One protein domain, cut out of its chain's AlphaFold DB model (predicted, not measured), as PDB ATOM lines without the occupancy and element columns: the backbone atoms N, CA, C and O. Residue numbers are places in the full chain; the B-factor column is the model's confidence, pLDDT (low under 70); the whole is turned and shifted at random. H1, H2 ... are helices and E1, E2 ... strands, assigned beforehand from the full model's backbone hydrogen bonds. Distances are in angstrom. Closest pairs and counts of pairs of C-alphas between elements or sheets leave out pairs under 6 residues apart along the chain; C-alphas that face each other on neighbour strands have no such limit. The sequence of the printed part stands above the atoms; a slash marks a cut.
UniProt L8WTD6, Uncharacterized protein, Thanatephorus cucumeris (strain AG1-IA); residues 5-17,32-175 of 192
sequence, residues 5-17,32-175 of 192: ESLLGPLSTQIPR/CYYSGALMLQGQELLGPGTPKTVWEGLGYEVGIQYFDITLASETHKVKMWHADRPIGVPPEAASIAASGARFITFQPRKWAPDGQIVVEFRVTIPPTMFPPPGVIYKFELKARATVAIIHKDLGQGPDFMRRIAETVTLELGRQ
ATOM      1  N   GLU A   5       6.124 -19.885 -32.060       57.72
ATOM      2  CA  GLU A   5       5.857 -18.457 -31.871       57.72
ATOM      3  C   GLU A   5       5.425 -18.092 -30.449       57.72
ATOM      4  O   GLU A   5       5.728 -16.991 -29.991       57.72
ATOM      5  N   SER A   6       4.725 -19.001 -29.766       60.19
ATOM      6  CA  SER A   6       4.244 -18.801 -28.397       60.19
ATOM      7  C   SER A   6       5.345 -18.930 -27.343       60.19
ATOM      8  O   SER A   6       5.153 -18.434 -26.240       60.19
ATOM      9  N   LEU A   7       6.496 -19.518 -27.703       63.28
ATOM     10  CA  LEU A   7       7.639 -19.779 -26.815       63.28
ATOM     11  C   LEU A   7       8.601 -18.593 -26.685       63.28
ATOM     12  O   LEU A   7       9.534 -18.607 -25.880       63.28
ATOM     13  N   LEU A   8       8.388 -17.557 -27.492       71.81
ATOM     14  CA  LEU A   8       9.163 -16.329 -27.468       71.81
ATOM     15  C   LEU A   8       8.257 -15.161 -27.115       71.81
ATOM     16  O   LEU A   8       7.287 -14.871 -27.814       71.81
ATOM     17  N   GLY A   9       8.618 -14.466 -26.041       73.38
ATOM     18  CA  GLY A   9       7.960 -13.235 -25.642       73.38
ATOM     19  C   GLY A   9       8.240 -12.077 -26.611       73.38
ATOM     20  O   GLY A   9       8.942 -12.222 -27.621       73.38
ATOM     21  N   PRO A  10       7.670 -10.895 -26.329       81.69
ATOM     22  CA  PRO A  10       7.828  -9.735 -27.190       81.69
ATOM     23  C   PRO A  10       9.280  -9.239 -27.217       81.69
ATOM     24  O   PRO A  10      10.042  -9.381 -26.259       81.69
ATOM     25  N   LEU A  11       9.643  -8.594 -28.328       86.56
ATOM     26  CA  LEU A  11      10.840  -7.764 -28.395       86.56
ATOM     27  C   LEU A  11      10.529  -6.440 -27.695       86.56
ATOM     28  O   LEU A  11       9.571  -5.761 -28.058       86.56
ATOM     29  N   SER A  12      11.338  -6.057 -26.719       89.19
ATOM     30  CA  SER A  12      11.164  -4.811 -25.977       89.19
ATOM     31  C   SER A  12      12.429  -3.967 -26.032       89.19
ATOM     32  O   SER A  12      13.538  -4.480 -26.174       89.19
ATOM     33  N   THR A  13      12.257  -2.649 -25.948       89.94
ATOM     34  CA  THR A  13      13.374  -1.722 -25.786       89.94
ATOM     35  C   THR A  13      13.295  -1.099 -24.406       89.94
ATOM     36  O   THR A  13      12.336  -0.396 -24.090       89.94
ATOM     37  N   GLN A  14      14.316  -1.334 -23.592       88.69
ATOM     38  CA  GLN A  14      14.458  -0.697 -22.294       88.69
ATOM     39  C   GLN A  14      15.512   0.395 -22.359       88.69
ATOM     40  O   GLN A  14      16.683   0.149 -22.624       88.69
ATOM     41  N   ILE A  15      15.083   1.619 -22.091       83.00
ATOM     42  CA  ILE A  15      15.964   2.767 -21.903       83.00
ATOM     43  C   ILE A  15      15.620   3.316 -20.522       83.00
ATOM     44  O   ILE A  15      14.442   3.603 -20.282       83.00
ATOM     45  N   PRO A  16      16.590   3.466 -19.602       70.50
ATOM     46  CA  PRO A  16      16.354   4.176 -18.356       70.50
ATOM     47  C   PRO A  16      15.856   5.573 -18.725       70.50
ATOM     48  O   PRO A  16      16.619   6.374 -19.263       70.50
ATOM     49  N   ARG A  17      14.560   5.843 -18.515       55.34
ATOM     50  CA  ARG A  17      13.927   7.111 -18.899       55.34
ATOM     51  C   ARG A  17      14.559   8.231 -18.082       55.34
ATOM     52  O   ARG A  17      14.169   8.487 -16.948       55.34
ATOM     53  N   CYS A  32      26.204  13.757 -25.214       75.81
ATOM     54  CA  CYS A  32      24.843  13.392 -24.830       75.81
ATOM     55  C   CYS A  32      24.530  12.027 -25.452       75.81
ATOM     56  O   CYS A  32      24.481  11.914 -26.677       75.81
ATOM     57  N   TYR A  33      24.350  10.982 -24.642       81.25
ATOM     58  CA  TYR A  33      23.980   9.651 -25.134       81.25
ATOM     59  C   TYR A  33      22.865   8.950 -24.339       81.25
ATOM     60  O   TYR A  33      22.868   8.924 -23.113       81.25
ATOM     61  N   TYR A  34      21.928   8.308 -25.031       85.62
ATOM     62  CA  TYR A  34      20.965   7.395 -24.416       85.62
ATOM     63  C   TYR A  34      21.519   5.975 -24.470       85.62
ATOM     64  O   TYR A  34      21.777   5.451 -25.552       85.62
ATOM     65  N   SER A  35      21.698   5.346 -23.313       87.88
ATOM     66  CA  SER A  35      21.992   3.912 -23.236       87.88
ATOM     67  C   SER A  35      20.695   3.126 -23.096       87.88
ATOM     68  O   SER A  35      19.805   3.536 -22.350       87.88
ATOM     69  N   GLY A  36      20.605   1.986 -23.765       90.81
ATOM     70  CA  GLY A  36      19.457   1.098 -23.673       90.81
ATOM     71  C   GLY A  36      19.815  -0.353 -23.933       90.81
ATOM     72  O   GLY A  36      20.968  -0.697 -24.192       90.81
ATOM     73  N   ALA A  37      18.801  -1.197 -23.858       91.62
ATOM     74  CA  ALA A  37      18.872  -2.614 -24.136       91.62
ATOM     75  C   ALA A  37      17.701  -3.012 -25.037       91.62
ATOM     76  O   ALA A  37      16.545  -2.689 -24.754       91.62
ATOM     77  N   LEU A  38      18.008  -3.704 -26.129       91.06
ATOM     78  CA  LEU A  38      17.039  -4.454 -26.911       91.06
ATOM     79  C   LEU A  38      16.955  -5.850 -26.302       91.06
ATOM     80  O   LEU A  38      17.972  -6.538 -26.200       91.06
ATOM     81  N   MET A  39      15.765  -6.250 -25.880       90.19
ATOM     82  CA  MET A  39      15.573  -7.452 -25.082       90.19
ATOM     83  C   MET A  39      14.513  -8.333 -25.718       90.19
ATOM     84  O   MET A  39      13.402  -7.881 -26.007       90.19
ATOM     85  N   LEU A  40      14.862  -9.593 -25.926       85.50
ATOM     86  CA  LEU A  40      13.939 -10.639 -26.325       85.50
ATOM     87  C   LEU A  40      13.731 -11.560 -25.125       85.50
ATOM     88  O   LEU A  40      14.682 -12.177 -24.639       85.50
ATOM     89  N   GLN A  41      12.491 -11.651 -24.657       76.56
ATOM     90  CA  GLN A  41      12.146 -12.556 -23.571       76.56
ATOM     91  C   GLN A  41      12.093 -13.994 -24.105       76.56
ATOM     92  O   GLN A  41      11.220 -14.332 -24.906       76.56
ATOM     93  N   GLY A  42      13.021 -14.845 -23.664       67.69
ATOM     94  CA  GLY A  42      12.840 -16.289 -23.779       67.69
ATOM     95  C   GLY A  42      11.762 -16.702 -22.783       67.69
ATOM     96  O   GLY A  42      11.845 -16.325 -21.616       67.69
ATOM     97  N   GLN A  43      10.720 -17.410 -23.217       61.53
ATOM     98  CA  GLN A  43       9.750 -17.929 -22.257       61.53
ATOM     99  C   GLN A  43      10.413 -19.038 -21.424       61.53
ATOM    100  O   GLN A  43      11.268 -19.770 -21.935       61.53
ATOM    101  N   GLU A  44      10.030 -19.154 -20.147       52.81
ATOM    102  CA  GLU A  44      10.343 -20.322 -19.319       52.81
ATOM    103  C   GLU A  44       9.700 -21.552 -19.959       52.81
ATOM    104  O   GLU A  44       8.537 -21.890 -19.732       52.81
ATOM    105  N   LEU A  45      10.462 -22.227 -20.806       51.22
ATOM    106  CA  LEU A  45      10.157 -23.586 -21.181       51.22
ATOM    107  C   LEU A  45      10.509 -24.448 -19.972       51.22
ATOM    108  O   LEU A  45      11.672 -24.593 -19.647       51.22
ATOM    109  N   LEU A  46       9.490 -24.984 -19.304       46.72
ATOM    110  CA  LEU A  46       9.572 -26.132 -18.395       46.72
ATOM    111  C   LEU A  46      10.527 -25.994 -17.181       46.72
ATOM    112  O   LEU A  46      11.627 -26.538 -17.163       46.72
ATOM    113  N   GLY A  47      10.008 -25.425 -16.087       47.53
ATOM    114  CA  GLY A  47      10.464 -25.723 -14.720       47.53
ATOM    115  C   GLY A  47      11.619 -24.868 -14.168       47.53
ATOM    116  O   GLY A  47      12.073 -23.932 -14.820       47.53
ATOM    117  N   PRO A  48      12.077 -25.153 -12.929       44.03
ATOM    118  CA  PRO A  48      13.084 -24.351 -12.236       44.03
ATOM    119  C   PRO A  48      14.476 -24.572 -12.853       44.03
ATOM    120  O   PRO A  48      15.207 -25.483 -12.470       44.03
ATOM    121  N   GLY A  49      14.845 -23.731 -13.817       53.59
ATOM    122  CA  GLY A  49      16.158 -23.702 -14.462       53.59
ATOM    123  C   GLY A  49      16.385 -22.373 -15.188       53.59
ATOM    124  O   GLY A  49      15.436 -21.657 -15.490       53.59
ATOM    125  N   THR A  50      17.639 -22.001 -15.467       58.94
ATOM    126  CA  THR A  50      17.910 -20.797 -16.271       58.94
ATOM    127  C   THR A  50      17.440 -21.037 -17.713       58.94
ATOM    128  O   THR A  50      17.851 -22.041 -18.302       58.94
ATOM    129  N   PRO A  51      16.623 -20.153 -18.326       61.72
ATOM    130  CA  PRO A  51      15.973 -20.427 -19.615       61.72
ATOM    131  C   PRO A  51      16.922 -20.882 -20.728       61.72
ATOM    132  O   PRO A  51      16.600 -21.810 -21.463       61.72
ATOM    133  N   LYS A  52      18.139 -20.324 -20.793       63.88
ATOM    134  CA  LYS A  52      19.189 -20.767 -21.725       63.88
ATOM    135  C   LYS A  52      19.453 -22.280 -21.651       63.88
ATOM    136  O   LYS A  52      19.505 -22.943 -22.680       63.88
ATOM    137  N   THR A  53      19.601 -22.816 -20.441       61.59
ATOM    138  CA  THR A  53      19.921 -24.229 -20.198       61.59
ATOM    139  C   THR A  53      18.773 -25.138 -20.618       61.59
ATOM    140  O   THR A  53      19.011 -26.246 -21.089       61.59
ATOM    141  N   VAL A  54      17.528 -24.668 -20.494       64.56
ATOM    142  CA  VAL A  54      16.368 -25.449 -20.928       64.56
ATOM    143  C   VAL A  54      16.240 -25.459 -22.450       64.56
ATOM    144  O   VAL A  54      16.043 -26.523 -23.026       64.56
ATOM    145  N   TRP A  55      16.435 -24.318 -23.120       67.38
ATOM    146  CA  TRP A  55      16.470 -24.265 -24.587       67.38
ATOM    147  C   TRP A  55      17.550 -25.195 -25.158       67.38
ATOM    148  O   TRP A  55      17.253 -26.038 -26.006       67.38
ATOM    149  N   GLU A  56      18.776 -25.106 -24.632       69.00
ATOM    150  CA  GLU A  56      19.890 -25.960 -25.061       69.00
ATOM    151  C   GLU A  56      19.652 -27.441 -24.719       69.00
ATOM    152  O   GLU A  56      19.934 -28.306 -25.546       69.00
ATOM    153  N   GLY A  57      19.086 -27.739 -23.543       63.84
ATOM    154  CA  GLY A  57      18.749 -29.101 -23.109       63.84
ATOM    155  C   GLY A  57      17.621 -29.756 -23.912       63.84
ATOM    156  O   GLY A  57      17.558 -30.980 -23.986       63.84
ATOM    157  N   LEU A  58      16.764 -28.958 -24.554       67.94
ATOM    158  CA  LEU A  58      15.746 -29.421 -25.500       67.94
ATOM    159  C   LEU A  58      16.289 -29.575 -26.935       67.94
ATOM    160  O   LEU A  58      15.525 -29.931 -27.828       67.94
ATOM    161  N   GLY A  59      17.579 -29.303 -27.173       70.19
ATOM    162  CA  GLY A  59      18.201 -29.394 -28.500       70.19
ATOM    163  C   GLY A  59      17.974 -28.164 -29.386       70.19
ATOM    164  O   GLY A  59      18.229 -28.220 -30.591       70.19
ATOM    165  N   TYR A  60      17.527 -27.043 -28.813       72.94
ATOM    166  CA  TYR A  60      17.254 -25.805 -29.540       72.94
ATOM    167  C   TYR A  60      18.285 -24.719 -29.219       72.94
ATOM    168  O   TYR A  60      18.745 -24.554 -28.090       72.94
ATOM    169  N   GLU A  61      18.621 -23.916 -30.220       74.38
ATOM    170  CA  GLU A  61      19.332 -22.654 -30.054       74.38
ATOM    171  C   GLU A  61      18.413 -21.513 -30.473       74.38
ATOM    172  O   GLU A  61      17.905 -21.496 -31.592       74.38
ATOM    173  N   VAL A  62      18.194 -20.553 -29.576       77.06
ATOM    174  CA  VAL A  62      17.364 -19.382 -29.857       77.06
ATOM    175  C   VAL A  62      18.172 -18.105 -29.706       77.06
ATOM    176  O   VAL A  62      19.003 -17.978 -28.804       77.06
ATOM    177  N   GLY A  63      17.964 -17.157 -30.617       78.19
ATOM    178  CA  GLY A  63      18.813 -15.975 -30.678       78.19
ATOM    179  C   GLY A  63      18.299 -14.880 -31.600       78.19
ATOM    180  O   GLY A  63      17.645 -15.136 -32.608       78.19
ATOM    181  N   ILE A  64      18.665 -13.637 -31.284       84.94
ATOM    182  CA  ILE A  64      18.574 -12.522 -32.231       84.94
ATOM    183  C   ILE A  64      19.668 -12.726 -33.286       84.94
ATOM    184  O   ILE A  64      20.854 -12.667 -32.963       84.94
ATOM    185  N   GLN A  65      19.277 -12.963 -34.537       84.00
ATOM    186  CA  GLN A  65      20.207 -13.172 -35.655       84.00
ATOM    187  C   GLN A  65      20.590 -11.867 -36.343       84.00
ATOM    188  O   GLN A  65      21.753 -11.674 -36.691       84.00
ATOM    189  N   TYR A  66      19.598 -10.995 -36.517       86.25
ATOM    190  CA  TYR A  66      19.737  -9.673 -37.112       86.25
ATOM    191  C   TYR A  66      18.951  -8.661 -36.286       86.25
ATOM    192  O   TYR A  66      17.884  -8.993 -35.764       86.25
ATOM    193  N   PHE A  67      19.427  -7.425 -36.195       88.19
ATOM    194  CA  PHE A  67      18.635  -6.334 -35.635       88.19
ATOM    195  C   PHE A  67      19.032  -4.979 -36.210       88.19
ATOM    196  O   PHE A  67      20.160  -4.778 -36.662       88.19
ATOM    197  N   ASP A  68      18.093  -4.038 -36.147       90.62
ATOM    198  CA  ASP A  68      18.321  -2.645 -36.492       90.62
ATOM    199  C   ASP A  68      17.624  -1.683 -35.528       90.62
ATOM    200  O   ASP A  68      16.543  -1.967 -34.998       90.62
ATOM    201  N   ILE A  69      18.267  -0.539 -35.299       91.00
ATOM    202  CA  ILE A  69      17.734   0.576 -34.520       91.00
ATOM    203  C   ILE A  69      17.667   1.810 -35.410       91.00
ATOM    204  O   ILE A  69      18.624   2.183 -36.088       91.00
ATOM    205  N   THR A  70      16.516   2.467 -35.359       91.50
ATOM    206  CA  THR A  70      16.261   3.770 -35.960       91.50
ATOM    207  C   THR A  70      16.021   4.796 -34.863       91.50
ATOM    208  O   THR A  70      15.197   4.555 -33.982       91.50
ATOM    209  N   LEU A  71      16.642   5.968 -34.977       89.88
ATOM    210  CA  LEU A  71      16.254   7.172 -34.249       89.88
ATOM    211  C   LEU A  71      15.777   8.242 -35.235       89.88
ATOM    212  O   LEU A  71      16.534   8.648 -36.114       89.88
ATOM    213  N   ALA A  72      14.549   8.723 -35.083       90.44
ATOM    214  CA  ALA A  72      13.994   9.797 -35.899       90.44
ATOM    215  C   ALA A  72      13.774  11.067 -35.072       90.44
ATOM    216  O   ALA A  72      13.372  10.999 -33.911       90.44
ATOM    217  N   SER A  73      14.010  12.227 -35.682       87.94
ATOM    218  CA  SER A  73      13.642  13.527 -35.125       87.94
ATOM    219  C   SER A  73      12.904  14.341 -36.170       87.94
ATOM    220  O   SER A  73      13.496  14.747 -37.172       87.94
ATOM    221  N   GLU A  74      11.629  14.614 -35.907       85.94
ATOM    222  CA  GLU A  74      10.794  15.429 -36.791       85.94
ATOM    223  C   GLU A  74      11.305  16.871 -36.861       85.94
ATOM    224  O   GLU A  74      11.447  17.435 -37.943       85.94
ATOM    225  N   THR A  75      11.706  17.435 -35.715       87.69
ATOM    226  CA  THR A  75      12.265  18.792 -35.611       87.69
ATOM    227  C   THR A  75      13.433  19.026 -36.567       87.69
ATOM    228  O   THR A  75      13.546  20.093 -37.161       87.69
ATOM    229  N   HIS A  76      14.295  18.022 -36.728       83.31
ATOM    230  CA  HIS A  76      15.489  18.115 -37.567       83.31
ATOM    231  C   HIS A  76      15.295  17.473 -38.944       83.31
ATOM    232  O   HIS A  76      16.231  17.473 -39.742       83.31
ATOM    233  N   LYS A  77      14.117  16.886 -39.214       83.88
ATOM    234  CA  LYS A  77      13.824  16.078 -40.410       83.88
ATOM    235  C   LYS A  77      14.908  15.032 -40.692       83.88
ATOM    236  O   LYS A  77      15.305  14.817 -41.836       83.88
ATOM    237  N   VAL A  78      15.415  14.398 -39.633       82.44
ATOM    238  CA  VAL A  78      16.542  13.461 -39.711       82.44
ATOM    239  C   VAL A  78      16.159  12.097 -39.162       82.44
ATOM    240  O   VAL A  78      15.397  11.976 -38.199       82.44
ATOM    241  N   LYS A  79      16.737  11.060 -39.766       84.75
ATOM    242  CA  LYS A  79      16.597   9.670 -39.350       84.75
ATOM    243  C   LYS A  79      17.973   9.015 -39.311       84.75
ATOM    244  O   LYS A  79      18.578   8.808 -40.352       84.75
ATOM    245  N   MET A  80      18.460   8.686 -38.123       85.50
ATOM    246  CA  MET A  80      19.689   7.917 -37.930       85.50
ATOM    247  C   MET A  80      19.349   6.433 -37.843       85.50
ATOM    248  O   MET A  80      18.355   6.060 -37.221       85.50
ATOM    249  N   TRP A  81      20.165   5.586 -38.460       87.06
ATOM    250  CA  TRP A  81      19.915   4.151 -38.517       87.06
ATOM    251  C   TRP A  81      21.210   3.354 -38.413       87.06
ATOM    252  O   TRP A  81      22.201   3.698 -39.057       87.06
ATOM    253  N   HIS A  82      21.195   2.279 -37.630       87.12
ATOM    254  CA  HIS A  82      22.288   1.315 -37.594       87.12
ATOM    255  C   HIS A  82      21.752  -0.102 -37.391       87.12
ATOM    256  O   HIS A  82      20.737  -0.304 -36.725       87.12
ATOM    257  N   ALA A  83      22.455  -1.073 -37.964       85.50
ATOM    258  CA  ALA A  83      22.133  -2.486 -37.917       85.50
ATOM    259  C   ALA A  83      23.365  -3.318 -37.576       85.50
ATOM    260  O   ALA A  83      24.498  -2.870 -37.761       85.50
ATOM    261  N   ASP A  84      23.129  -4.531 -37.090       80.31
ATOM    262  CA  ASP A  84      24.175  -5.425 -36.596       80.31
ATOM    263  C   ASP A  84      25.112  -5.961 -37.688       80.31
ATOM    264  O   ASP A  84      26.270  -6.283 -37.411       80.31
ATOM    265  N   ARG A  85      24.629  -6.034 -38.931       71.19
ATOM    266  CA  ARG A  85      25.388  -6.398 -40.129       71.19
ATOM    267  C   ARG A  85      24.889  -5.584 -41.329       71.19
ATOM    268  O   ARG A  85      23.699  -5.278 -41.405       71.19
ATOM    269  N   PRO A  86      25.762  -5.246 -42.295       54.56
ATOM    270  CA  PRO A  86      25.325  -4.622 -43.536       54.56
ATOM    271  C   PRO A  86      24.472  -5.621 -44.327       54.56
ATOM    272  O   PRO A  86      24.976  -6.631 -44.812       54.56
ATOM    273  N   ILE A  87      23.170  -5.364 -44.448       52.59
ATOM    274  CA  ILE A  87      22.325  -6.088 -45.400       52.59
ATOM    275  C   ILE A  87      22.551  -5.456 -46.777       52.59
ATOM    276  O   ILE A  87      22.571  -4.231 -46.896       52.59
ATOM    277  N   GLY A  88      22.682  -6.275 -47.824       45.69
ATOM    278  CA  GLY A  88      22.569  -5.827 -49.214       45.69
ATOM    279  C   GLY A  88      21.157  -5.315 -49.528       45.69
ATOM    280  O   GLY A  88      20.400  -5.989 -50.217       45.69
ATOM    281  N   VAL A  89      20.775  -4.158 -48.977       48.62
ATOM    282  CA  VAL A  89      19.494  -3.477 -49.228       48.62
ATOM    283  C   VAL A  89      19.709  -2.399 -50.292       48.62
ATOM    284  O   VAL A  89      20.722  -1.695 -50.222       48.62
ATOM    285  N   PRO A  90      18.785  -2.236 -51.260       37.91
ATOM    286  CA  PRO A  90      18.930  -1.261 -52.332       37.91
ATOM    287  C   PRO A  90      19.031   0.185 -51.811       37.91
ATOM    288  O   PRO A  90      18.476   0.502 -50.753       37.91
ATOM    289  N   PRO A  91      19.685   1.089 -52.563       41.03
ATOM    290  CA  PRO A  91      20.128   2.403 -52.081       41.03
ATOM    291  C   PRO A  91      19.007   3.391 -51.726       41.03
ATOM    292  O   PRO A  91      19.277   4.427 -51.122       41.03
ATOM    293  N   GLU A  92      17.754   3.101 -52.071       41.22
ATOM    294  CA  GLU A  92      16.646   4.062 -51.958       41.22
ATOM    295  C   GLU A  92      16.252   4.380 -50.502       41.22
ATOM    296  O   GLU A  92      15.679   5.433 -50.235       41.22
ATOM    297  N   ALA A  93      16.635   3.541 -49.529       45.69
ATOM    298  CA  ALA A  93      16.464   3.816 -48.095       45.69
ATOM    299  C   ALA A  93      17.741   4.345 -47.402       45.69
ATOM    300  O   ALA A  93      17.723   4.623 -46.199       45.69
ATOM    301  N   ALA A  94      18.855   4.459 -48.134       42.03
ATOM    302  CA  ALA A  94      20.207   4.547 -47.579       42.03
ATOM    303  C   ALA A  94      20.834   5.952 -47.604       42.03
ATOM    304  O   ALA A  94      22.048   6.075 -47.441       42.03
ATOM    305  N   SER A  95      20.058   7.031 -47.730       39.03
ATOM    306  CA  SER A  95      20.626   8.390 -47.691       39.03
ATOM    307  C   SER A  95      21.186   8.798 -46.312       39.03
ATOM    308  O   SER A  95      21.885   9.802 -46.218       39.03
ATOM    309  N   ILE A  96      20.951   8.013 -45.244       45.12
ATOM    310  CA  ILE A  96      21.452   8.285 -43.875       45.12
ATOM    311  C   ILE A  96      21.972   7.007 -43.163       45.12
ATOM    312  O   ILE A  96      22.080   6.947 -41.940       45.12
ATOM    313  N   ALA A  97      22.295   5.938 -43.900       46.34
ATOM    314  CA  ALA A  97      22.756   4.677 -43.294       46.34
ATOM    315  C   ALA A  97      24.255   4.692 -42.927       46.34
ATOM    316  O   ALA A  97      24.660   4.115 -41.921       46.34
ATOM    317  N   ALA A  98      25.085   5.402 -43.699       47.78
ATOM    318  CA  ALA A  98      26.532   5.458 -43.466       47.78
ATOM    319  C   ALA A  98      26.937   6.357 -42.278       47.78
ATOM    320  O   ALA A  98      28.044   6.231 -41.753       47.78
ATOM    321  N   SER A  99      26.057   7.256 -41.825       57.59
ATOM    322  CA  SER A  99      26.317   8.135 -40.677       57.59
ATOM    323  C   SER A  99      25.805   7.563 -39.352       57.59
ATOM    324  O   SER A  99      26.384   7.860 -38.310       57.59
ATOM    325  N   GLY A 100      24.773   6.712 -39.365       60.28
ATOM    326  CA  GLY A 100      24.141   6.215 -38.141       60.28
ATOM    327  C   GLY A 100      25.036   5.335 -37.265       60.28
ATOM    328  O   GLY A 100      24.945   5.441 -36.048       60.28
ATOM    329  N   ALA A 101      25.976   4.573 -37.841       65.69
ATOM    330  CA  ALA A 101      26.952   3.771 -37.082       65.69
ATOM    331  C   ALA A 101      27.903   4.608 -36.200       65.69
ATOM    332  O   ALA A 101      28.508   4.093 -35.264       65.69
ATOM    333  N   ARG A 102      28.047   5.913 -36.481       75.12
ATOM    334  CA  ARG A 102      28.824   6.839 -35.635       75.12
ATOM    335  C   ARG A 102      28.056   7.280 -34.392       75.12
ATOM    336  O   ARG A 102      28.663   7.728 -33.425       75.12
ATOM    337  N   PHE A 103      26.731   7.191 -34.439       83.00
ATOM    338  CA  PHE A 103      25.841   7.693 -33.398       83.00
ATOM    339  C   PHE A 103      25.217   6.555 -32.604       83.00
ATOM    340  O   PHE A 103      25.053   6.680 -31.397       83.00
ATOM    341  N   ILE A 104      24.906   5.437 -33.247       87.75
ATOM    342  CA  ILE A 104      24.318   4.261 -32.626       87.75
ATOM    343  C   ILE A 104      25.394   3.181 -32.573       87.75
ATOM    344  O   ILE A 104      25.973   2.857 -33.603       87.75
ATOM    345  N   THR A 105      25.664   2.626 -31.394       87.25
ATOM    346  CA  THR A 105      26.618   1.524 -31.209       87.25
ATOM    347  C   THR A 105      25.989   0.389 -30.418       87.25
ATOM    348  O   THR A 105      25.071   0.610 -29.625       87.25
ATOM    349  N   PHE A 106      26.485  -0.827 -30.637       88.31
ATOM    350  CA  PHE A 106      25.952  -2.053 -30.048       88.31
ATOM    351  C   PHE A 106      27.042  -2.820 -29.308       88.31
ATOM    352  O   PHE A 106      28.188  -2.875 -29.755       88.31
ATOM    353  N   GLN A 107      26.670  -3.440 -28.196       89.38
ATOM    354  CA  GLN A 107      27.469  -4.473 -27.551       89.38
ATOM    355  C   GLN A 107      27.130  -5.849 -28.139       89.38
ATOM    356  O   GLN A 107      26.035  -6.039 -28.681       89.38
ATOM    357  N   PRO A 108      28.037  -6.835 -28.019       86.06
ATOM    358  CA  PRO A 108      27.731  -8.215 -28.364       86.06
ATOM    359  C   PRO A 108      26.500  -8.737 -27.614       86.06
ATOM    360  O   PRO A 108      26.243  -8.376 -26.464       86.06
ATOM    361  N   ARG A 109      25.749  -9.619 -28.278       85.25
ATOM    362  CA  ARG A 109      24.552 -10.253 -27.712       85.25
ATOM    363  C   ARG A 109      24.946 -11.104 -26.506       85.25
ATOM    364  O   ARG A 109      25.941 -11.826 -26.567       85.25
ATOM    365  N   LYS A 110      24.149 -11.063 -25.441       84.12
ATOM    366  CA  LYS A 110      24.367 -11.872 -24.238       84.12
ATOM    367  C   LYS A 110      23.056 -12.405 -23.683       84.12
ATOM    368  O   LYS A 110      22.008 -11.788 -23.851       84.12
ATOM    369  N   TRP A 111      23.137 -13.533 -22.992       79.88
ATOM    370  CA  TRP A 111      22.044 -14.011 -22.155       79.88
ATOM    371  C   TRP A 111      22.114 -13.307 -20.803       79.88
ATOM    372  O   TRP A 111      23.155 -13.334 -20.142       79.88
ATOM    373  N   ALA A 112      21.025 -12.657 -20.415       78.75
ATOM    374  CA  ALA A 112      20.862 -12.115 -19.081       78.75
ATOM    375  C   ALA A 112      20.509 -13.244 -18.085       78.75
ATOM    376  O   ALA A 112      19.965 -14.276 -18.492       78.75
ATOM    377  N   PRO A 113      20.831 -13.082 -16.786       70.94
ATOM    378  CA  PRO A 113      20.585 -14.111 -15.769       70.94
ATOM    379  C   PRO A 113      19.116 -14.531 -15.627       70.94
ATOM    380  O   PRO A 113      18.837 -15.648 -15.207       70.94
ATOM    381  N   ASP A 114      18.190 -13.651 -16.001       72.50
ATOM    382  CA  ASP A 114      16.741 -13.859 -16.004       72.50
ATOM    383  C   ASP A 114      16.220 -14.536 -17.287       72.50
ATOM    384  O   ASP A 114      15.014 -14.649 -17.488       72.50
ATOM    385  N   GLY A 115      17.117 -14.994 -18.169       72.25
ATOM    386  CA  GLY A 115      16.760 -15.732 -19.378       72.25
ATOM    387  C   GLY A 115      16.348 -14.873 -20.567       72.25
ATOM    388  O   GLY A 115      15.753 -15.384 -21.516       72.25
ATOM    389  N   GLN A 116      16.668 -13.582 -20.552       80.94
ATOM    390  CA  GLN A 116      16.471 -12.717 -21.712       80.94
ATOM    391  C   GLN A 116      17.700 -12.729 -22.624       80.94
ATOM    392  O   GLN A 116      18.840 -12.752 -22.157       80.94
ATOM    393  N   ILE A 117      17.484 -12.649 -23.936       85.50
ATOM    394  CA  ILE A 117      18.557 -12.345 -24.886       85.50
ATOM    395  C   ILE A 117      18.622 -10.832 -25.026       85.50
ATOM    396  O   ILE A 117      17.658 -10.196 -25.454       85.50
ATOM    397  N   VAL A 118      19.770 -10.265 -24.674       89.00
ATOM    398  CA  VAL A 118      19.965  -8.822 -24.571       89.00
ATOM    399  C   VAL A 118      21.038  -8.354 -25.542       89.00
ATOM    400  O   VAL A 118      22.117  -8.943 -25.649       89.00
ATOM    401  N   VAL A 119      20.748  -7.242 -26.211       91.00
ATOM    402  CA  VAL A 119      21.714  -6.433 -26.952       91.00
ATOM    403  C   VAL A 119      21.710  -5.033 -26.358       91.00
ATOM    404  O   VAL A 119      20.747  -4.282 -26.509       91.00
ATOM    405  N   GLU A 120      22.787  -4.671 -25.671       92.31
ATOM    406  CA  GLU A 120      22.950  -3.312 -25.154       92.31
ATOM    407  C   GLU A 120      23.363  -2.375 -26.284       92.31
ATOM    408  O   GLU A 120      24.176  -2.725 -27.141       92.31
ATOM    409  N   PHE A 121      22.814  -1.168 -26.280       91.50
ATOM    410  CA  PHE A 121      23.101  -0.161 -27.284       91.50
ATOM    411  C   PHE A 121      23.284   1.220 -26.664       91.50
ATOM    412  O   PHE A 121      22.824   1.509 -25.555       91.50
ATOM    413  N   ARG A 122      23.946   2.099 -27.412       88.50
ATOM    414  CA  ARG A 122      24.094   3.513 -27.076       88.50
ATOM    415  C   ARG A 122      23.753   4.365 -28.287       88.50
ATOM    416  O   ARG A 122      24.235   4.086 -29.375       88.50
ATOM    417  N   VAL A 123      22.963   5.414 -28.082       88.25
ATOM    418  CA  VAL A 123      22.609   6.420 -29.087       88.25
ATOM    419  C   VAL A 123      23.173   7.767 -28.658       88.25
ATOM    420  O   VAL A 123      22.678   8.371 -27.715       88.25
ATOM    421  N   THR A 124      24.198   8.240 -29.348       85.00
ATOM    422  CA  THR A 124      24.845   9.535 -29.138       85.00
ATOM    423  C   THR A 124      24.153  10.589 -29.990       85.00
ATOM    424  O   THR A 124      24.085  10.456 -31.210       85.00
ATOM    425  N   ILE A 125      23.652  11.646 -29.358       83.88
ATOM    426  CA  ILE A 125      23.028  12.773 -30.050       83.88
ATOM    427  C   ILE A 125      24.118  13.785 -30.411       83.88
ATOM    428  O   ILE A 125      24.829  14.249 -29.513       83.88
ATOM    429  N   PRO A 126      24.281  14.146 -31.696       81.12
ATOM    430  CA  PRO A 126      25.260  15.152 -32.076       81.12
ATOM    431  C   PRO A 126      24.876  16.530 -31.508       81.12
ATOM    432  O   PRO A 126      23.687  16.858 -31.459       81.12
ATOM    433  N   PRO A 127      25.855  17.385 -31.154       79.56
ATOM    434  CA  PRO A 127      25.587  18.722 -30.613       79.56
ATOM    435  C   PRO A 127      24.726  19.614 -31.513       79.56
ATOM    436  O   PRO A 127      24.007  20.483 -31.025       79.56
ATOM    437  N   THR A 128      24.761  19.382 -32.828       81.94
ATOM    438  CA  THR A 128      23.924  20.075 -33.821       81.94
ATOM    439  C   THR A 128      22.430  19.796 -33.657       81.94
ATOM    440  O   THR A 128      21.621  20.555 -34.176       81.94
ATOM    441  N   MET A 129      22.060  18.734 -32.935       84.00
ATOM    442  CA  MET A 129      20.674  18.347 -32.651       84.00
ATOM    443  C   MET A 129      20.234  18.727 -31.229       84.00
ATOM    444  O   MET A 129      19.204  18.258 -30.737       84.00
ATOM    445  N   PHE A 130      21.027  19.542 -30.530       84.50
ATOM    446  CA  PHE A 130      20.691  20.000 -29.188       84.50
ATOM    447  C   PHE A 130      19.668  21.140 -29.250       84.50
ATOM    448  O   PHE A 130      19.852  22.080 -30.024       84.50
ATOM    449  N   PRO A 131      18.623  21.105 -28.406       82.94
ATOM    450  CA  PRO A 131      17.632  22.169 -28.374       82.94
ATOM    451  C   PRO A 131      18.217  23.476 -27.840       82.94
ATOM    452  O   PRO A 131      19.160  23.449 -27.045       82.94
ATOM    453  N   PRO A 132      17.650  24.634 -28.213       82.12
ATOM    454  CA  PRO A 132      17.906  25.877 -27.500       82.12
ATOM    455  C   PRO A 132      17.367  25.805 -26.053       82.12
ATOM    456  O   PRO A 132      16.538  24.944 -25.738       82.12
ATOM    457  N   PRO A 133      17.824  26.693 -25.150       79.31
ATOM    458  CA  PRO A 133      17.301  26.774 -23.784       79.31
ATOM    459  C   PRO A 133      15.773  26.914 -23.748       79.31
ATOM    460  O   PRO A 133      15.197  27.655 -24.542       79.31
ATOM    461  N   GLY A 134      15.122  26.200 -22.826       75.00
ATOM    462  CA  GLY A 134      13.661  26.229 -22.660       75.00
ATOM    463  C   GLY A 134      12.861  25.414 -23.685       75.00
ATOM    464  O   GLY A 134      11.641  25.343 -23.573       75.00
ATOM    465  N   VAL A 135      13.519  24.766 -24.652       82.75
ATOM    466  CA  VAL A 135      12.871  23.900 -25.646       82.75
ATOM    467  C   VAL A 135      13.209  22.436 -25.379       82.75
ATOM    468  O   VAL A 135      14.337  22.096 -25.017       82.75
ATOM    469  N   ILE A 136      12.218  21.562 -25.577       83.50
ATOM    470  CA  ILE A 136      12.377  20.108 -25.505       83.50
ATOM    471  C   ILE A 136      12.229  19.534 -26.910       83.50
ATOM    472  O   ILE A 136      11.219  19.757 -27.580       83.50
ATOM    473  N   TYR A 137      13.225  18.771 -27.347       88.38
ATOM    474  CA  TYR A 137      13.153  17.998 -28.581       88.38
ATOM    475  C   TYR A 137      12.814  16.547 -28.284       88.38
ATOM    476  O   TYR A 137      13.328  15.958 -27.332       88.38
ATOM    477  N   LYS A 138      11.948  15.980 -29.128       88.56
ATOM    478  CA  LYS A 138      11.540  14.580 -29.063       88.56
ATOM    479  C   LYS A 138      12.231  13.780 -30.156       88.56
ATOM    480  O   LYS A 138      12.366  14.237 -31.295       88.56
ATOM    481  N   PHE A 139      12.629  12.573 -29.795       90.06
ATOM    482  CA  PHE A 139      13.182  11.583 -30.700       90.06
ATOM    483  C   PHE A 139      12.372  10.302 -30.586       90.06
ATOM    484  O   PHE A 139      12.097   9.836 -29.483       90.06
ATOM    485  N   GLU A 140      12.012   9.718 -31.721       92.88
ATOM    486  CA  GLU A 140      11.381   8.404 -31.758       92.88
ATOM    487  C   GLU A 140      12.434   7.339 -32.018       92.88
ATOM    488  O   GLU A 140      13.082   7.336 -33.068       92.88
ATOM    489  N   LEU A 141      12.575   6.412 -31.080       92.88
ATOM    490  CA  LEU A 141      13.406   5.234 -31.233       92.88
ATOM    491  C   LEU A 141      12.542   4.029 -31.603       92.88
ATOM    492  O   LEU A 141      11.565   3.713 -30.923       92.88
ATOM    493  N   LYS A 142      12.922   3.346 -32.683       93.44
ATOM    494  CA  LYS A 142      12.275   2.121 -33.173       93.44
ATOM    495  C   LYS A 142      13.332   1.042 -33.330       93.44
ATOM    496  O   LYS A 142      14.371   1.297 -33.936       93.44
ATOM    497  N   ALA A 143      13.050  -0.151 -32.824       92.19
ATOM    498  CA  ALA A 143      13.938  -1.298 -32.941       92.19
ATOM    499  C   ALA A 143      13.216  -2.484 -33.581       92.19
ATOM    500  O   ALA A 143      12.020  -2.710 -33.362       92.19
ATOM    501  N   ARG A 144      13.949  -3.231 -34.397       91.69
ATOM    502  CA  ARG A 144      13.458  -4.419 -35.092       91.69
ATOM    503  C   ARG A 144      14.505  -5.512 -34.987       91.69
ATOM    504  O   ARG A 144      15.696  -5.226 -35.018       91.69
ATOM    505  N   ALA A 145      14.055  -6.753 -34.884       88.69
ATOM    506  CA  ALA A 145      14.926  -7.914 -34.849       88.69
ATOM    507  C   ALA A 145      14.373  -9.033 -35.728       88.69
ATOM    508  O   ALA A 145      13.160  -9.236 -35.813       88.69
ATOM    509  N   THR A 146      15.281  -9.780 -36.338       87.06
ATOM    510  CA  THR A 146      15.017 -11.114 -36.861       87.06
ATOM    511  C   THR A 146      15.560 -12.105 -35.845       87.06
ATOM    512  O   THR A 146      16.758 -12.122 -35.554       87.06
ATOM    513  N   VAL A 147      14.670 -12.909 -35.288       84.25
ATOM    514  CA  VAL A 147      14.982 -13.971 -34.334       84.25
ATOM    515  C   VAL A 147      15.028 -15.287 -35.093       84.25
ATOM    516  O   VAL A 147      14.254 -15.459 -36.033       84.25
ATOM    517  N   ALA A 148      15.918 -16.195 -34.702       81.19
ATOM    518  CA  ALA A 148      15.879 -17.572 -35.172       81.19
ATOM    519  C   ALA A 148      15.769 -18.549 -34.011       81.19
ATOM    520  O   ALA A 148      16.406 -18.348 -32.972       81.19
ATOM    521  N   ILE A 149      14.999 -19.608 -34.239       78.00
ATOM    522  CA  ILE A 149      15.034 -20.850 -33.473       78.00
ATOM    523  C   ILE A 149      15.689 -21.896 -34.377       78.00
ATOM    524  O   ILE A 149      15.218 -22.149 -35.483       78.00
ATOM    525  N   ILE A 150      16.798 -22.474 -33.933       74.44
ATOM    526  CA  ILE A 150      17.551 -23.502 -34.650       74.44
ATOM    527  C   ILE A 150      17.393 -24.805 -33.880       74.44
ATOM    528  O   ILE A 150      17.807 -24.891 -32.725       74.44
ATOM    529  N   HIS A 151      16.835 -25.828 -34.519       73.94
ATOM    530  CA  HIS A 151      16.848 -27.175 -33.966       73.94
ATOM    531  C   HIS A 151      18.159 -27.865 -34.344       73.94
ATOM    532  O   HIS A 151      18.467 -28.001 -35.527       73.94
ATOM    533  N   LYS A 152      18.930 -28.332 -33.360       69.00
ATOM    534  CA  LYS A 152      20.243 -28.948 -33.618       69.00
ATOM    535  C   LYS A 152      20.129 -30.346 -34.243       69.00
ATOM    536  O   LYS A 152      20.918 -30.671 -35.121       69.00
ATOM    537  N   ASP A 153      19.094 -31.109 -33.871       65.25
ATOM    538  CA  ASP A 153      19.010 -32.543 -34.213       65.25
ATOM    539  C   ASP A 153      17.971 -32.960 -35.282       65.25
ATOM    540  O   ASP A 153      17.986 -34.110 -35.714       65.25
ATOM    541  N   LEU A 154      17.067 -32.079 -35.742       61.56
ATOM    542  CA  LEU A 154      15.951 -32.477 -36.630       61.56
ATOM    543  C   LEU A 154      16.208 -32.287 -38.133       61.56
ATOM    544  O   LEU A 154      15.331 -32.590 -38.941       61.56
ATOM    545  N   GLY A 155      17.369 -31.762 -38.541       58.56
ATOM    546  CA  GLY A 155      17.652 -31.463 -39.956       58.56
ATOM    547  C   GLY A 155      16.706 -30.426 -40.584       58.56
ATOM    548  O   GLY A 155      16.722 -30.226 -41.797       58.56
ATOM    549  N   GLN A 156      15.879 -29.768 -39.770       64.12
ATOM    550  CA  GLN A 156      15.022 -28.662 -40.167       64.12
ATOM    551  C   GLN A 156      15.824 -27.362 -40.080       64.12
ATOM    552  O   GLN A 156      16.583 -27.146 -39.134       64.12
ATOM    553  N   GLY A 157      15.695 -26.519 -41.104       63.53
ATOM    554  CA  GLY A 157      16.351 -25.216 -41.133       63.53
ATOM    555  C   GLY A 157      15.843 -24.289 -40.018       63.53
ATOM    556  O   GLY A 157      14.801 -24.557 -39.427       63.53
ATOM    557  N   PRO A 158      16.566 -23.194 -39.725       72.56
ATOM    558  CA  PRO A 158      16.132 -22.209 -38.741       72.56
ATOM    559  C   PRO A 158      14.745 -21.639 -39.049       72.56
ATOM    560  O   PRO A 158      14.504 -21.151 -40.156       72.56
ATOM    561  N   ASP A 159      13.890 -21.592 -38.030       79.69
ATOM    562  CA  ASP A 159      12.647 -20.830 -38.073       79.69
ATOM    563  C   ASP A 159      12.953 -19.361 -37.796       79.69
ATOM    564  O   ASP A 159      13.354 -18.990 -36.689       79.69
ATOM    565  N   PHE A 160      12.770 -18.512 -38.809       81.19
ATOM    566  CA  PHE A 160      13.001 -17.076 -38.696       81.19
ATOM    567  C   PHE A 160      11.721 -16.310 -38.405       81.19
ATOM    568  O   PHE A 160      10.695 -16.478 -39.060       81.19
ATOM    569  N   MET A 161      11.820 -15.369 -37.475       82.50
ATOM    570  CA  MET A 161      10.700 -14.555 -37.038       82.50
ATOM    571  C   MET A 161      11.090 -13.088 -37.006       82.50
ATOM    572  O   MET A 161      12.085 -12.710 -36.387       82.50
ATOM    573  N   ARG A 162      10.269 -12.229 -37.611       85.75
ATOM    574  CA  ARG A 162      10.437 -10.782 -37.471       85.75
ATOM    575  C   ARG A 162       9.705 -10.291 -36.228       85.75
ATOM    576  O   ARG A 162       8.524 -10.574 -36.033       85.75
ATOM    577  N   ARG A 163      10.400  -9.510 -35.407       86.19
ATOM    578  CA  ARG A 163       9.860  -8.845 -34.222       86.19
ATOM    579  C   ARG A 163      10.141  -7.348 -34.288       86.19
ATOM    580  O   ARG A 163      11.173  -6.911 -34.800       86.19
ATOM    581  N   ILE A 164       9.197  -6.561 -33.791       89.38
ATOM    582  CA  ILE A 164       9.279  -5.102 -33.738       89.38
ATOM    583  C   ILE A 164       8.999  -4.707 -32.295       89.38
ATOM    584  O   ILE A 164       8.008  -5.158 -31.727       89.38
ATOM    585  N   ALA A 165       9.886  -3.907 -31.711       90.38
ATOM    586  CA  ALA A 165       9.669  -3.358 -30.383       90.38
ATOM    587  C   ALA A 165       8.723  -2.157 -30.454       90.38
ATOM    588  O   ALA A 165       8.640  -1.470 -31.478       90.38
ATOM    589  N   GLU A 166       8.046  -1.875 -29.343       90.50
ATOM    590  CA  GLU A 166       7.289  -0.636 -29.196       90.50
ATOM    591  C   GLU A 166       8.182   0.590 -29.425       90.50
ATOM    592  O   GLU A 166       9.385   0.586 -29.147       90.50
ATOM    593  N   THR A 167       7.580   1.656 -29.954       91.62
ATOM    594  CA  THR A 167       8.300   2.912 -30.177       91.62
ATOM    595  C   THR A 167       8.556   3.591 -28.838       91.62
ATOM    596  O   THR A 167       7.630   3.794 -28.054       91.62
ATOM    597  N   VAL A 168       9.806   3.979 -28.595       90.88
ATOM    598  CA  VAL A 168      10.194   4.713 -27.389       90.88
ATOM    599  C   VAL A 168      10.426   6.174 -27.742       90.88
ATOM    600  O   VAL A 168      11.254   6.486 -28.594       90.88
ATOM    601  N   THR A 169       9.726   7.075 -27.056       90.50
ATOM    602  CA  THR A 169       9.960   8.516 -27.173       90.50
ATOM    603  C   THR A 169      11.030   8.951 -26.179       90.50
ATOM    604  O   THR A 169      10.887   8.750 -24.972       90.50
ATOM    605  N   LEU A 170      12.098   9.554 -26.691       87.62
ATOM    606  CA  LEU A 170      13.183  10.146 -25.917       87.62
ATOM    607  C   LEU A 170      13.068  11.664 -25.962       87.62
ATOM    608  O   LEU A 170      12.751  12.234 -27.004       87.62
ATOM    609  N   GLU A 171      13.351  12.317 -24.842       85.88
ATOM    610  CA  GLU A 171      13.261  13.769 -24.712       85.88
ATOM    611  C   GLU A 171      14.616  14.358 -24.320       85.88
ATOM    612  O   GLU A 171      15.299  13.839 -23.428       85.88
ATOM    613  N   LEU A 172      15.001  15.440 -24.997       83.50
ATOM    614  CA  LEU A 172      16.238  16.187 -24.768       83.50
ATOM    615  C   LEU A 172      15.915  17.656 -24.501       83.50
ATOM    616  O   LEU A 172      15.116  18.240 -25.230       83.50
ATOM    617  N   GLY A 173      16.572  18.264 -23.511       77.44
ATOM    618  CA  GLY A 173      16.415  19.679 -23.152       77.44
ATOM    619  C   GLY A 173      17.722  20.316 -22.661       77.44
ATOM    620  O   GLY A 173      18.626  19.618 -22.197       77.44
ATOM    621  N   ARG A 174      17.822  21.652 -22.735       72.56
ATOM    622  CA  ARG A 174      18.904  22.454 -22.121       72.56
ATOM    623  C   ARG A 174      18.384  23.153 -20.851       72.56
ATOM    624  O   ARG A 174      17.583  24.072 -20.968       72.56
ATOM    625  N   GLN A 175      18.845  22.687 -19.683       65.19
ATOM    626  CA  GLN A 175      18.627  23.166 -18.297       65.19
ATOM    627  C   GLN A 175      17.200  23.515 -17.763       65.19
ATOM    628  O   GLN A 175      16.451  24.312 -18.312       65.19
TER     629      GLN A 175
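AT A GLANCE: This is residues 5 to 17 and 32 to 175 of the 192 residues of an uncharacterized protein of Thanatephorus cucumeris (strain AG1-IA) (UniProt L8WTD6). Two twisted sheets lie partly face to face as an elongated sandwich, with the strands running roughly along its length. The larger layer is built on the long strands E3 and E7, with E4, E8 and E9 at its edges; E1, E2, E6 and E5 make the other layer, small helix H1 sits at one end, H2 lies beside E4, and the loop of residues 88 to 93 sticks out. The 157 printed residues hold nine named strands and two named helices, in the order E1 E2 H1 E3 E4 H2 E5 E6 E7 E8 E9, and the class is mostly strand. The larger sheet is branched and the smaller has the order E1 E2 E6 E5; neighbours are antiparallel in both. The whole is only just compact, close to loose, with a radius of gyration of the C-alphas of 17.8 A and spans of 57 by 37 by 23 A.

IN THESE COORDINATES: In the branched sheet, E7 is residues 136 to 151, 48.2 A long, and E3 is residues 60 to 73, 39.9 A. E4 is residues 78 to 83, E8 residues 159 to 164, and E9 residues 168 to 173, ending at C-alpha 173 (16.415, 19.679, -23.152). In the other sheet, E1 is residues 8 to 14, beginning at C-alpha 8 (9.163, -16.329, -27.468); E2 is residues 32 to 42, 32.0 A; E6 is residues 116 to 125, 27.6 A; and E5 is residues 104 to 106. H1 is residues 51 to 57 and H2 residues 97 to 100.

HOW THE PARTS SIT: E3 lies on one side of E7, with N 68 and O 144 2.9 A apart, within hydrogen-bond range. On the other side of E7 lie E8, beside residues 144 to 149, with N 147 and O 161 at 2.8 A, and E9, beside residues 136 to 141, with N 139 and O 170 at 2.8 A. E3 and E4 form a hairpin, with N 71 and O 80 at 2.8 A. In the other sheet, N 12 of E1 and O 39 of E2 are 2.8 A apart, N 36 of E2 and O 121 of E6 2.9 A, and N 105 of E5 and O 122 of E6 2.9 A. Between the sheets, the closest C-alphas of E1 and E8 are those of Leu 11 and Arg 163, 6.0 A, and of E4 and E5 those of His 82 and Ile 104, 6.1 A. H1 only grazes both sheets. H2 stands at the level of the branched sheet, at a height of 1.5 A. In H1 every O i to N i+4 pair is within hydrogen-bond range; H2 is too short for such a pair.

THE WHOLE: The two C-alphas farthest apart are those of Pro 133 and Leu 154, 60.6 A. Residues 18 to 31 are not printed, and C-alphas 17 and 32 are 13.9 A apart across this cut. The link from E4 to H2, 13 residues, is long. The mean pLDDT of the printed part is 76.2, and 44 residues are under 70, among them residues 42 to 58 and 86 to 101.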